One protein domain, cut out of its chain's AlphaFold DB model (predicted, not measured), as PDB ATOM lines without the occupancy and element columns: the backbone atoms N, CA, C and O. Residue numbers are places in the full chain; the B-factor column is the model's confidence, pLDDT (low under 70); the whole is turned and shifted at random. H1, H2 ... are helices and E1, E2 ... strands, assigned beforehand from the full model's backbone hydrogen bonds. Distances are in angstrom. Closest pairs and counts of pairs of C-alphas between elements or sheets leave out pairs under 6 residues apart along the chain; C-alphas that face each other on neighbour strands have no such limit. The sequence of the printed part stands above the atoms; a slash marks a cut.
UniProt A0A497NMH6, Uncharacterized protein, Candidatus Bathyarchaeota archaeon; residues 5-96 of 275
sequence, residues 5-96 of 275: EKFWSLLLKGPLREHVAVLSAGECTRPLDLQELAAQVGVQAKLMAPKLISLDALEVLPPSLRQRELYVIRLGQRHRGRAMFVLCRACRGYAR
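This is residues 5 to 96 of the 275 residues of an uncharacterized protein of Candidatus Bathyarchaeota archaeon (UniProt A0A497NMH6). A long two-stranded hairpin, E1 and E2, runs along the domain, and the short helices H1, H3, H4 and H5 gather on one side of it, with H4 beside E1, the start of H3 near the start of E2, and H1 farther off, joined to H3 and H5. The long link of residues 22 to 33, after H2, passes along the E2 side of the hairpin, and its residues 32 to 33 pair antiparallel with residues 84 to 85 of E2. The printed part has 92 residues, in the order H1 H2 H3 H4 H5 E1 E2, with one antiparallel sheet, E1 - E2; the class is mixed, helices and strands, with 45 residues, under half, in named elements. It is compact, with a radius of gyration of the C-alphas of 12.5 A, and spans 35 by 24 by 23 A.

E1, residues 70 to 77, and E2, residues 83 to 89, form an antiparallel hairpin, their directions at 156 degrees. N 73 and O 86 are 3.0 A apart and N 88 and O 71 are 2.9 A apart, both within hydrogen-bond range. H4, residues 49 to 53, comes closest to E1 at the C-alphas of Ile 53 and Arg 74, 5.9 A apart. H3, residues 34 to 40, comes closest to E2 at the C-alphas of Leu 34 and Ala 83, 5.7 A apart. H1, residues 5 to 13, is apart from both strands. H1 and H3 only just touch, with 3 pairs of C-alphas within 8 A, the closest those of Leu 11 and Leu 37 at 7.3 A; they run the same way at a steep tilt of 65 degrees. H1 touches H5, residues 63 to 66, the closest C-alphas being those of Ser 9 and Ser 64, 5.7 A apart. H2, residues 17 to 21, is close to H1 but not clearly touching, the closest C-alphas being those of Leu 11 and Arg 17 at 7.4 A. In H1, H2, H3 and H4 every O i to N i+4 pair is within hydrogen-bond range; H5 is too short for such a pair.

E1 is 21.5 A long from C-alpha 70 at (-41.396, -2.982, 48.850) to C-alpha 77, and E2 is 20.1 A long, ending with C-alpha 89 at (-36.724, -3.849, 48.322). H1 begins with C-alpha 5 at (-54.146, -1.771, 45.956) and measures 12.1 A; H3 measures 10.2 A. H2, H4 and H5 measure 6.2 A, 5.6 A and 4.9 A.

The two C-alphas farthest apart are those of Arg 80 and Arg 92, at 36.7 A. The printed part has no cut. The link from H2 to H3 is long, with 12 residues. The mean pLDDT of the printed part is 91.2, and residues 78 to 81, in the tight link between E1 and E2, are under 70.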
ATOM      1  N   GLU A   5     -54.466  -0.359  45.712       94.38
ATOM      2  CA  GLU A   5     -54.146  -1.771  45.956       94.38
ATOM      3  C   GLU A   5     -54.359  -2.628  44.706       94.38
ATOM      4  O   GLU A   5     -53.454  -3.357  44.313       94.38
ATOM      5  N   LYS A   6     -55.499  -2.487  44.011       94.00
ATOM      6  CA  LYS A   6     -55.748  -3.237  42.770       94.00
ATOM      7  C   LYS A   6     -54.681  -2.942  41.714       94.00
ATOM      8  O   LYS A   6     -54.226  -3.862  41.044       94.00
ATOM      9  N   PHE A   7     -54.268  -1.682  41.588       94.44
ATOM     10  CA  PHE A   7     -53.217  -1.264  40.665       94.44
ATOM     11  C   PHE A   7     -51.888  -1.979  40.946       94.44
ATOM     12  O   PHE A   7     -51.348  -2.638  40.060       94.44
ATOM     13  N   TRP A   8     -51.394  -1.918  42.185       96.06
ATOM     14  CA  TRP A   8     -50.128  -2.557  42.555       96.06
ATOM     15  C   TRP A   8     -50.190  -4.083  42.504       96.06
ATOM     16  O   TRP A   8     -49.259  -4.712  42.006       96.06
ATOM     17  N   SER A   9     -51.308  -4.681  42.920       96.56
ATOM     18  CA  SER A   9     -51.536  -6.120  42.785       96.56
ATOM     19  C   SER A   9     -51.452  -6.599  41.330       96.56
ATOM     20  O   SER A   9     -50.871  -7.653  41.078       96.56
ATOM     21  N   LEU A  10     -51.989  -5.840  40.365       96.00
ATOM     22  CA  LEU A  10     -51.885  -6.174  38.938       96.00
ATOM     23  C   LEU A  10     -50.439  -6.086  38.438       96.00
ATOM     24  O   LEU A  10     -49.963  -7.016  37.791       96.00
ATOM     25  N   LEU A  11     -49.721  -5.011  38.779       96.50
ATOM     26  CA  LEU A  11     -48.326  -4.838  38.362       96.50
ATOM     27  C   LEU A  11     -47.413  -5.944  38.906       96.50
ATOM     28  O   LEU A  11     -46.613  -6.500  38.159       96.50
ATOM     29  N   LEU A  12     -47.559  -6.290  40.188       96.88
ATOM     30  CA  LEU A  12     -46.728  -7.290  40.869       96.88
ATOM     31  C   LEU A  12     -47.044  -8.735  40.454       96.88
ATOM     32  O   LEU A  12     -46.199  -9.610  40.628       96.88
ATOM     33  N   LYS A  13     -48.248  -9.001  39.931       95.62
ATOM     34  CA  LYS A  13     -48.613 -10.305  39.346       95.62
ATOM     35  C   LYS A  13     -48.255 -10.414  37.863       95.62
ATOM     36  O   LYS A  13     -48.147 -11.530  37.365       95.62
ATOM     37  N   GLY A  14     -48.102  -9.281  37.180       94.75
ATOM     38  CA  GLY A  14     -47.760  -9.204  35.765       94.75
ATOM     39  C   GLY A  14     -46.350  -8.649  35.550       94.75
ATOM     40  O   GLY A  14     -45.377  -9.306  35.921       94.75
ATOM     41  N   PRO A  15     -46.214  -7.450  34.956       95.88
ATOM     42  CA  PRO A  15     -44.957  -6.987  34.365       95.88
ATOM     43  C   PRO A  15     -43.809  -6.756  35.356       95.88
ATOM     44  O   PRO A  15     -42.655  -6.743  34.946       95.88
ATOM     45  N   LEU A  16     -44.091  -6.585  36.653       96.56
ATOM     46  CA  LEU A  16     -43.053  -6.386  37.672       96.56
ATOM     47  C   LEU A  16     -42.672  -7.663  38.424       96.56
ATOM     48  O   LEU A  16     -41.767  -7.605  39.252       96.56
ATOM     49  N   ARG A  17     -43.330  -8.800  38.160       95.56
ATOM     50  CA  ARG A  17     -43.136 -10.040  38.929       95.56
ATOM     51  C   ARG A  17     -41.666 -10.456  38.986       95.56
ATOM     52  O   ARG A  17     -41.097 -10.530  40.071       95.56
ATOM     53  N   GLU A  18     -41.056 -10.669  37.824       92.69
ATOM     54  CA  GLU A  18     -39.670 -11.147  37.731       92.69
ATOM     55  C   GLU A  18     -38.666 -10.076  38.168       92.69
ATOM     56  O   GLU A  18     -37.685 -10.378  38.835       92.69
ATOM     57  N   HIS A  19     -38.946  -8.801  37.867       91.81
ATOM     58  CA  HIS A  19     -38.065  -7.688  38.239       91.81
ATOM     59  C   HIS A  19     -37.931  -7.534  39.753       91.81
ATOM     60  O   HIS A  19     -36.895  -7.097  40.231       91.81
ATOM     61  N   VAL A  20     -38.989  -7.859  40.495       94.69
ATOM     62  CA  VAL A  20     -39.027  -7.761  41.954       94.69
ATOM     63  C   VAL A  20     -38.534  -9.040  42.624       94.69
ATOM     64  O   VAL A  20     -37.972  -8.965  43.713       94.69
ATOM     65  N   ALA A  21     -38.746 -10.202  42.000       93.69
ATOM     66  CA  ALA A  21     -38.358 -11.497  42.556       93.69
ATOM     67  C   ALA A  21     -36.840 -11.633  42.757       93.69
ATOM     68  O   ALA A  21     -36.413 -12.336  43.666       93.69
ATOM     69  N   VAL A  22     -36.052 -10.942  41.931       94.69
ATOM     70  CA  VAL A  22     -34.584 -10.980  41.973       94.69
ATOM     71  C   VAL A  22     -33.953  -9.908  42.865       94.69
ATOM     72  O   VAL A  22     -32.745  -9.947  43.060       94.69
ATOM     73  N   LEU A  23     -34.730  -8.954  43.398       96.69
ATOM     74  CA  LEU A  23     -34.175  -7.876  44.223       96.69
ATOM     75  C   LEU A  23     -33.775  -8.389  45.605       96.69
ATOM     76  O   LEU A  23     -34.612  -8.876  46.373       96.69
ATOM     77  N   SER A  24     -32.515  -8.166  45.952       97.06
ATOM     78  CA  SER A  24     -32.009  -8.298  47.314       97.06
ATOM     79  C   SER A  24     -32.389  -7.083  48.163       97.06
ATOM     80  O   SER A  24     -32.774  -6.029  47.655       97.06
ATOM     81  N   ALA A  25     -32.299  -7.217  49.487       96.69
ATOM     82  CA  ALA A  25     -32.571  -6.106  50.397       96.69
ATOM     83  C   ALA A  25     -31.658  -4.905  50.094       96.69
ATOM     84  O   ALA A  25     -30.444  -5.041  49.982       96.69
ATOM     85  N   GLY A  26     -32.267  -3.729  49.982       95.50
ATOM     86  CA  GLY A  26     -31.623  -2.474  49.625       95.50
ATOM     87  C   GLY A  26     -31.570  -2.197  48.124       95.50
ATOM     88  O   GLY A  26     -31.423  -1.037  47.747       95.50
ATOM     89  N   GLU A  27     -31.743  -3.194  47.259       97.62
ATOM     90  CA  GLU A  27     -31.717  -2.983  45.812       97.62
ATOM     91  C   GLU A  27     -33.014  -2.352  45.297       97.62
ATOM     92  O   GLU A  27     -34.096  -2.461  45.888       97.62
ATOM     93  N   CYS A  28     -32.904  -1.698  44.146       98.00
ATOM     94  CA  CYS A  28     -34.015  -1.040  43.484       98.00
ATOM     95  C   CYS A  28     -34.045  -1.409  42.003       98.00
ATOM     96  O   CYS A  28     -33.020  -1.658  41.374       98.00
ATOM     97  N   THR A  29     -35.234  -1.398  41.411       97.75
ATOM     98  CA  THR A  29     -35.382  -1.564  39.967       97.75
ATOM     99  C   THR A  29     -34.726  -0.408  39.208       97.75
ATOM    100  O   THR A  29     -34.569   0.705  39.720       97.75
ATOM    101  N   ARG A  30     -34.478  -0.603  37.910       95.88
ATOM    102  CA  ARG A  30     -34.302   0.521  36.975       95.88
ATOM    103  C   ARG A  30     -35.503   1.489  37.026       95.88
ATOM    104  O   ARG A  30     -36.584   1.077  37.461       95.88
ATOM    105  N   PRO A  31     -35.364   2.746  36.563       95.38
ATOM    106  CA  PRO A  31     -36.493   3.665  36.441       95.38
ATOM    107  C   PRO A  31     -37.625   3.085  35.584       95.38
ATOM    108  O   PRO A  31     -37.388   2.582  34.487       95.38
ATOM    109  N   LEU A  32     -38.852   3.200  36.083       94.50
ATOM    110  CA  LEU A  32     -40.075   2.681  35.478       94.50
ATOM    111  C   LEU A  32     -41.014   3.830  35.098       94.50
ATOM    112  O   LEU A  32     -41.196   4.769  35.879       94.50
ATOM    113  N   ASP A  33     -41.620   3.742  33.914       93.19
ATOM    114  CA  ASP A  33     -42.639   4.680  33.435       93.19
ATOM    115  C   ASP A  33     -44.028   4.215  33.900       93.19
ATOM    116  O   ASP A  33     -44.475   3.101  33.608       93.19
ATOM    117  N   LEU A  34     -44.713   5.070  34.667       92.44
ATOM    118  CA  LEU A  34     -46.021   4.753  35.238       92.44
ATOM    119  C   LEU A  34     -47.091   4.518  34.166       92.44
ATOM    120  O   LEU A  34     -47.949   3.654  34.348       92.44
ATOM    121  N   GLN A  35     -47.071   5.293  33.081       90.50
ATOM    122  CA  GLN A  35     -48.051   5.187  32.006       90.50
ATOM    123  C   GLN A  35     -47.855   3.896  31.208       90.50
ATOM    124  O   GLN A  35     -48.833   3.205  30.926       90.50
ATOM    125  N   GLU A  36     -46.610   3.545  30.889       92.12
ATOM    126  CA  GLU A  36     -46.295   2.319  30.146       92.12
ATOM    127  C   GLU A  36     -46.674   1.065  30.940       92.12
ATOM    128  O   GLU A  36     -47.342   0.177  30.412       92.12
ATOM    129  N   LEU A  37     -46.341   1.023  32.234       93.56
ATOM    130  CA  LEU A  37     -46.717  -0.097  33.097       93.56
ATOM    131  C   LEU A  37     -48.230  -0.211  33.293       93.56
ATOM    132  O   LEU A  37     -48.768  -1.316  33.290       93.56
ATOM    133  N   ALA A  38     -48.933   0.915  33.446       92.56
ATOM    134  CA  ALA A  38     -50.387   0.910  33.557       92.56
ATOM    135  C   ALA A  38     -51.055   0.344  32.292       92.56
ATOM    136  O   ALA A  38     -51.989  -0.455  32.404       92.56
ATOM    137  N   ALA A  39     -50.552   0.701  31.107       92.31
ATOM    138  CA  ALA A  39     -51.061   0.192  29.836       92.31
ATOM    139  C   ALA A  39     -50.903  -1.335  29.719       92.31
ATOM    140  O   ALA A  39     -51.842  -2.008  29.298       92.31
ATOM    141  N   GLN A  40     -49.772  -1.891  30.168       93.69
ATOM    142  CA  GLN A  40     -49.506  -3.339  30.139       93.69
ATOM    143  C   GLN A  40     -50.483  -4.166  30.986       93.69
ATOM    144  O   GLN A  40     -50.689  -5.344  30.709       93.69
ATOM    145  N   VAL A  41     -51.113  -3.565  32.000       93.56
ATOM    146  CA  VAL A  41     -52.127  -4.223  32.844       93.56
ATOM    147  C   VAL A  41     -53.555  -3.750  32.549       93.56
ATOM    148  O   VAL A  41     -54.450  -3.907  33.381       93.56
ATOM    149  N   GLY A  42     -53.779  -3.145  31.377       91.06
ATOM    150  CA  GLY A  42     -55.105  -2.724  30.916       91.06
ATOM    151  C   GLY A  42     -55.688  -1.519  31.662       91.06
ATOM    152  O   GLY A  42     -56.893  -1.275  31.604       91.06
ATOM    153  N   VAL A  43     -54.868  -0.743  32.377       88.56
ATOM    154  CA  VAL A  43     -55.308   0.474  33.072       88.56
ATOM    155  C   VAL A  43     -55.130   1.674  32.140       88.56
ATOM    156  O   VAL A  43     -54.066   2.278  32.074       88.56
ATOM    157  N   GLN A  44     -56.207   2.043  31.445       76.94
ATOM    158  CA  GLN A  44     -56.239   3.178  30.505       76.94
ATOM    159  C   GLN A  44     -56.772   4.488  31.122       76.94
ATOM    160  O   GLN A  44     -56.842   5.522  30.463       76.94
ATOM    161  N   ALA A  45     -57.176   4.466  32.397       71.19
ATOM    162  CA  ALA A  45     -57.735   5.635  33.075       71.19
ATOM    163  C   ALA A  45     -56.683   6.740  33.305       71.19
ATOM    164  O   ALA A  45     -55.496   6.456  33.459       71.19
ATOM    165  N   LYS A  46     -57.130   8.001  33.436       77.88
ATOM    166  CA  LYS A  46     -56.272   9.136  33.825       77.88
ATOM    167  C   LYS A  46     -55.562   8.834  35.153       77.88
ATOM    168  O   LYS A  46     -56.180   8.843  36.219       77.88
ATOM    169  N   LEU A  47     -54.260   8.554  35.082       81.81
ATOM    170  CA  LEU A  47     -53.442   8.195  36.237       81.81
ATOM    171  C   LEU A  47     -53.142   9.433  37.083       81.81
ATOM    172  O   LEU A  47     -52.655  10.445  36.585       81.81
ATOM    173  N   MET A  48     -53.378   9.336  38.390       84.69
ATOM    174  CA  MET A  48     -52.941  10.346  39.350       84.69
ATOM    175  C   MET A  48     -51.646   9.876  40.005       84.69
ATOM    176  O   MET A  48     -51.687   9.219  41.044       84.69
ATOM    177  N   ALA A  49     -50.499  10.211  39.408       84.06
ATOM    178  CA  ALA A  49     -49.190   9.773  39.898       84.06
ATOM    179  C   ALA A  49     -48.976  10.019  41.408       84.06
ATOM    180  O   ALA A  49     -48.616   9.062  42.092       84.06
ATOM    181  N   PRO A  50     -49.302  11.198  41.987       82.94
ATOM    182  CA  PRO A  50     -49.181  11.391  43.435       82.94
ATOM    183  C   PRO A  50     -49.969  10.360  44.254       82.94
ATOM    184  O   PRO A  50     -49.491   9.866  45.267       82.94
ATOM    185  N   LYS A  51     -51.154   9.950  43.785       85.31
ATOM    186  CA  LYS A  51     -51.967   8.946  44.479       85.31
ATOM    187  C   LYS A  51     -51.415   7.529  44.360       85.31
ATOM    188  O   LYS A  51     -51.797   6.704  45.184       85.31
ATOM    189  N   LEU A  52     -50.609   7.223  43.346       86.44
ATOM    190  CA  LEU A  52     -50.165   5.857  43.046       86.44
ATOM    191  C   LEU A  52     -48.719   5.588  43.472       86.44
ATOM    192  O   LEU A  52     -48.439   4.480  43.922       86.44
ATOM    193  N   ILE A  53     -47.838   6.585  43.343       88.69
ATOM    194  CA  ILE A  53     -46.380   6.422  43.475       88.69
ATOM    195  C   ILE A  53     -45.708   7.438  44.420       88.69
ATOM    196  O   ILE A  53     -44.496   7.386  44.592       88.69
ATOM    197  N   SER A  54     -46.451   8.367  45.035       86.12
ATOM    198  CA  SER A  54     -45.932   9.244  46.104       86.12
ATOM    199  C   SER A  54     -46.406   8.731  47.464       86.12
ATOM    200  O   SER A  54     -47.297   9.307  48.077       86.12
ATOM    201  N   LEU A  55     -45.857   7.589  47.883       86.31
ATOM    202  CA  LEU A  55     -46.264   6.865  49.090       86.31
ATOM    203  C   LEU A  55     -45.217   7.071  50.181       86.31
ATOM    204  O   LEU A  55     -44.283   6.293  50.274       86.31
ATOM    205  N   ASP A  56     -45.351   8.138  50.962       85.31
ATOM    206  CA  ASP A  56     -44.321   8.643  51.875       85.31
ATOM    207  C   ASP A  56     -44.381   8.080  53.303       85.31
ATOM    208  O   ASP A  56     -43.474   8.343  54.088       85.31
ATOM    209  N   ALA A  57     -45.394   7.279  53.636       89.81
ATOM    210  CA  ALA A  57     -45.517   6.622  54.936       89.81
ATOM    211  C   ALA A  57     -45.822   5.123  54.803       89.81
ATOM    212  O   ALA A  57     -46.507   4.690  53.867       89.81
ATOM    213  N   LEU A  58     -45.351   4.313  55.756       90.94
ATOM    214  CA  LEU A  58     -45.564   2.860  55.718       90.94
ATOM    215  C   LEU A  58     -47.049   2.497  55.811       90.94
ATOM    216  O   LEU A  58     -47.507   1.549  55.167       90.94
ATOM    217  N   GLU A  59     -47.821   3.268  56.571       90.38
ATOM    218  CA  GLU A  59     -49.247   3.048  56.808       90.38
ATOM    219  C   GLU A  59     -50.066   3.180  55.518       90.38
ATOM    220  O   GLU A  59     -51.058   2.469  55.351       90.38
ATOM    221  N   VAL A  60     -49.623   4.026  54.580       90.06
ATOM    222  CA  VAL A  60     -50.313   4.275  53.303       90.06
ATOM    223  C   VAL A  60     -49.835   3.372  52.162       90.06
ATOM    224  O   VAL A  60     -50.399   3.440  51.057       90.06
ATOM    225  N   LEU A  61     -48.819   2.533  52.409       92.44
ATOM    226  CA  LEU A  61     -48.373   1.524  51.454       92.44
ATOM    227  C   LEU A  61     -49.474   0.468  51.240       92.44
ATOM    228  O   LEU A  61     -49.994  -0.089  52.210       92.44
ATOM    229  N   PRO A  62     -49.807   0.154  49.978       94.94
ATOM    230  CA  PRO A  62     -50.647  -0.981  49.612       94.94
ATOM    231  C   PRO A  62     -50.189  -2.286  50.279       94.94
ATOM    232  O   PRO A  62     -48.984  -2.566  50.273       94.94
ATOM    233  N   PRO A  63     -51.110  -3.114  50.810       95.50
ATOM    234  CA  PRO A  63     -50.781  -4.433  51.350       95.50
ATOM    235  C   PRO A  63     -49.907  -5.282  50.422       95.50
ATOM    236  O   PRO A  63     -48.961  -5.913  50.889       95.50
ATOM    237  N   SER A  64     -50.161  -5.241  49.111       95.81
ATOM    238  CA  SER A  64     -49.370  -5.964  48.106       95.81
ATOM    239  C   SER A  64     -47.885  -5.576  48.081       95.81
ATOM    240  O   SER A  64     -47.039  -6.443  47.848       95.81
ATOM    241  N   LEU A  65     -47.565  -4.307  48.353       96.69
ATOM    242  CA  LEU A  65     -46.195  -3.817  48.504       96.69
ATOM    243  C   LEU A  65     -45.630  -4.171  49.883       96.69
ATOM    244  O   LEU A  65     -44.525  -4.699  49.970       96.69
ATOM    245  N   ARG A  66     -46.408  -3.952  50.951       95.31
ATOM    246  CA  ARG A  66     -45.972  -4.189  52.336       95.31
ATOM    247  C   ARG A  66     -45.606  -5.649  52.605       95.31
ATOM    248  O   ARG A  66     -44.574  -5.916  53.206       95.31
ATOM    249  N   GLN A  67     -46.417  -6.591  52.124       94.56
ATOM    250  CA  GLN A  67     -46.174  -8.035  52.265       94.56
ATOM    251  C   GLN A  67     -44.885  -8.502  51.577       94.56
ATOM    252  O   GLN A  67     -44.356  -9.555  51.913       94.56
ATOM    253  N   ARG A  68     -44.397  -7.731  50.602       95.56
ATOM    254  CA  ARG A  68     -43.161  -8.002  49.862       95.56
ATOM    255  C   ARG A  68     -42.012  -7.099  50.305       95.56
ATOM    256  O   ARG A  68     -40.982  -7.103  49.648       95.56
ATOM    257  N   GLU A  69     -42.192  -6.317  51.370       96.81
ATOM    258  CA  GLU A  69     -41.207  -5.345  51.860       96.81
ATOM    259  C   GLU A  69     -40.745  -4.386  50.757       96.81
ATOM    260  O   GLU A  69     -39.566  -4.095  50.607       96.81
ATOM    261  N   LEU A  70     -41.683  -3.910  49.939       97.25
ATOM    262  CA  LEU A  70     -41.396  -2.982  48.850       97.25
ATOM    263  C   LEU A  70     -41.836  -1.571  49.214       97.25
ATOM    264  O   LEU A  70     -42.835  -1.371  49.913       97.25
ATOM    265  N   TYR A  71     -41.115  -0.587  48.692       97.00
ATOM    266  CA  TYR A  71     -41.489   0.822  48.741       97.00
ATOM    267  C   TYR A  71     -41.157   1.511  47.421       97.00
ATOM    268  O   TYR A  71     -40.350   1.036  46.621       97.00
ATOM    269  N   VAL A  72     -41.841   2.625  47.172       96.31
ATOM    270  CA  VAL A  72     -41.858   3.291  45.869       96.31
ATOM    271  C   VAL A  72     -41.279   4.681  46.027       96.31
ATOM    272  O   VAL A  72     -41.759   5.453  46.855       96.31
ATOM    273  N   ILE A  73     -40.293   5.022  45.203       96.00
ATOM    274  CA  ILE A  73     -39.731   6.374  45.160       96.00
ATOM    275  C   ILE A  73     -40.067   6.991  43.810       96.00
ATOM    276  O   ILE A  73     -39.623   6.525  42.760       96.00
ATOM    277  N   ARG A  74     -40.840   8.077  43.828       94.75
ATOM    278  CA  ARG A  74     -41.105   8.881  42.633       94.75
ATOM    279  C   ARG A  74     -39.849   9.670  42.249       94.75
ATOM    280  O   ARG A  74     -39.324  10.424  43.059       94.75
ATOM    281  N   LEU A  75     -39.442   9.579  40.985       93.62
ATOM    282  CA  LEU A  75     -38.290  10.298  40.418       93.62
ATOM    283  C   LEU A  75     -38.667  11.653  39.786       93.62
ATOM    284  O   LEU A  75     -37.853  12.285  39.117       93.62
ATOM    285  N   GLY A  76     -39.910  12.092  39.990       86.62
ATOM    286  CA  GLY A  76     -40.465  13.337  39.466       86.62
ATOM    287  C   GLY A  76     -41.163  13.159  38.113       86.62
ATOM    288  O   GLY A  76     -41.923  12.198  37.945       86.62
ATOM    289  N   GLN A  77     -40.996  14.113  37.193       78.06
ATOM    290  CA  GLN A  77     -41.588  14.101  35.848       78.06
ATOM    291  C   GLN A  77     -40.520  14.410  34.793       78.06
ATOM    292  O   GLN A  77     -39.817  15.409  34.896       78.06
ATOM    293  N   ARG A  78     -40.404  13.558  33.765       69.19
ATOM    294  CA  ARG A  78     -39.509  13.789  32.612       69.19
ATOM    295  C   ARG A  78     -40.239  14.510  31.468       69.19
ATOM    296  O   ARG A  78     -41.434  14.799  31.560       69.19
ATOM    297  N   HIS A  79     -39.508  14.786  30.382       51.97
ATOM    298  CA  HIS A  79     -40.030  15.327  29.120       51.97
ATOM    299  C   HIS A  79     -41.358  14.641  28.729       51.97
ATOM    300  O   HIS A  79     -41.461  13.417  28.797       51.97
ATOM    301  N   ARG A  80     -42.370  15.427  28.328       63.06
ATOM    302  CA  ARG A  80     -43.779  15.011  28.099       63.06
ATOM    303  C   ARG A  80     -44.617  14.737  29.363       63.06
ATOM    304  O   ARG A  80     -45.715  14.200  29.255       63.06
ATOM    305  N   GLY A  81     -44.139  15.109  30.554       65.94
ATOM    306  CA  GLY A  81     -44.929  15.096  31.797       65.94
ATOM    307  C   GLY A  81     -45.161  13.709  32.409       65.94
ATOM    308  O   GLY A  81     -45.965  13.575  33.339       65.94
ATOM    309  N   ARG A  82     -44.463  12.683  31.908       82.06
ATOM    310  CA  ARG A  82     -44.607  11.294  32.361       82.06
ATOM    311  C   ARG A  82     -43.977  11.081  33.730       82.06
ATOM    312  O   ARG A  82     -42.903  11.614  34.023       82.06
ATOM    313  N   ALA A  83     -44.671  10.324  34.573       90.19
ATOM    314  CA  ALA A  83     -44.278  10.122  35.958       90.19
ATOM    315  C   ALA A  83     -43.403   8.873  36.076       90.19
ATOM    316  O   ALA A  83     -43.849   7.770  35.770       90.19
ATOM    317  N   MET A  84     -42.175   9.065  36.549       93.56
ATOM    318  CA  MET A  84     -41.202   7.989  36.715       93.56
ATOM    319  C   MET A  84     -41.100   7.584  38.182       93.56
ATOM    320  O   MET A  84     -41.224   8.427  39.080       93.56
ATOM    321  N   PHE A  85     -40.821   6.314  38.438       95.50
ATOM    322  CA  PHE A  85     -40.546   5.815  39.782       95.50
ATOM    323  C   PHE A  85     -39.546   4.665  39.761       95.50
ATOM    324  O   PHE A  85     -39.246   4.102  38.711       95.50
ATOM    325  N   VAL A  86     -39.040   4.322  40.937       96.75
ATOM    326  CA  VAL A  86     -38.309   3.079  41.188       96.75
ATOM    327  C   VAL A  86     -39.011   2.315  42.293       96.75
ATOM    328  O   VAL A  86     -39.665   2.909  43.160       96.75
ATOM    329  N   LEU A  87     -38.894   0.997  42.232       97.44
ATOM    330  CA  LEU A  87     -39.389   0.094  43.250       97.44
ATOM    331  C   LEU A  87     -38.185  -0.493  43.975       97.44
ATOM    332  O   LEU A  87     -37.300  -1.049  43.335       97.44
ATOM    333  N   CYS A  88     -38.147  -0.338  45.289       97.88
ATOM    334  CA  CYS A  88     -37.019  -0.745  46.113       97.88
ATOM    335  C   CYS A  88     -37.447  -1.840  47.084       97.88
ATOM    336  O   CYS A  88     -38.545  -1.775  47.649       97.88
ATOM    337  N   ARG A  89     -36.575  -2.831  47.285       97.94
ATOM    338  CA  ARG A  89     -36.724  -3.849  48.322       97.94
ATOM    339  C   ARG A  89     -36.146  -3.299  49.618       97.94
ATOM    340  O   ARG A  89     -34.952  -3.051  49.718       97.94
ATOM    341  N   ALA A  90     -37.000  -3.081  50.605       97.19
ATOM    342  CA  ALA A  90     -36.587  -2.645  51.925       97.19
ATOM    343  C   ALA A  90     -35.894  -3.777  52.690       97.19
ATOM    344  O   ALA A  90     -36.129  -4.966  52.453       97.19
ATOM    345  N   CYS A  91     -35.090  -3.387  53.672       94.88
ATOM    346  CA  CYS A  91     -34.683  -4.266  54.751       94.88
ATOM    347  C   CYS A  91     -35.897  -4.747  55.554       94.88
ATOM    348  O   CYS A  91     -36.968  -4.128  55.546       94.88
ATOM    349  N   ARG A  92     -35.704  -5.835  56.310       93.88
ATOM    350  CA  ARG A  92     -36.776  -6.435  57.105       93.88
ATOM    351  C   ARG A  92     -37.462  -5.395  57.987       93.88
ATOM    352  O   ARG A  92     -36.815  -4.705  58.775       93.88
ATOM    353  N   GLY A  93     -38.781  -5.278  57.842       92.81
ATOM    354  CA  GLY A  93     -39.580  -4.317  58.606       92.81
ATOM    355  C   GLY A  93     -39.253  -2.840  58.341       92.81
ATOM    356  O   GLY A  93     -39.561  -2.005  59.190       92.81
ATOM    357  N   TYR A  94     -38.649  -2.502  57.197       95.12
ATOM    358  CA  TYR A  94     -38.294  -1.131  56.805       95.12
ATOM    359  C   TYR A  94     -37.336  -0.432  57.781       95.12
ATOM    360  O   TYR A  94     -37.394   0.785  57.968       95.12
ATOM    361  N   ALA A  95     -36.493  -1.214  58.465       92.06
ATOM    362  CA  ALA A  95     -35.656  -0.738  59.565       92.06
ATOM    363  C   ALA A  95     -34.648   0.343  59.151       92.06
ATOM    364  O   ALA A  95     -34.211   1.119  59.996       92.06
ATOM    365  N   ARG A  96     -34.273   0.410  57.868       93.38
ATOM    366  CA  ARG A  96     -33.291   1.384  57.377       93.38
ATOM    367  C   ARG A  96     -33.903   2.462  56.489       93.38
ATOM    368  O   ARG A  96     -33.255   3.471  56.224       93.38
TER     369      ARG A  96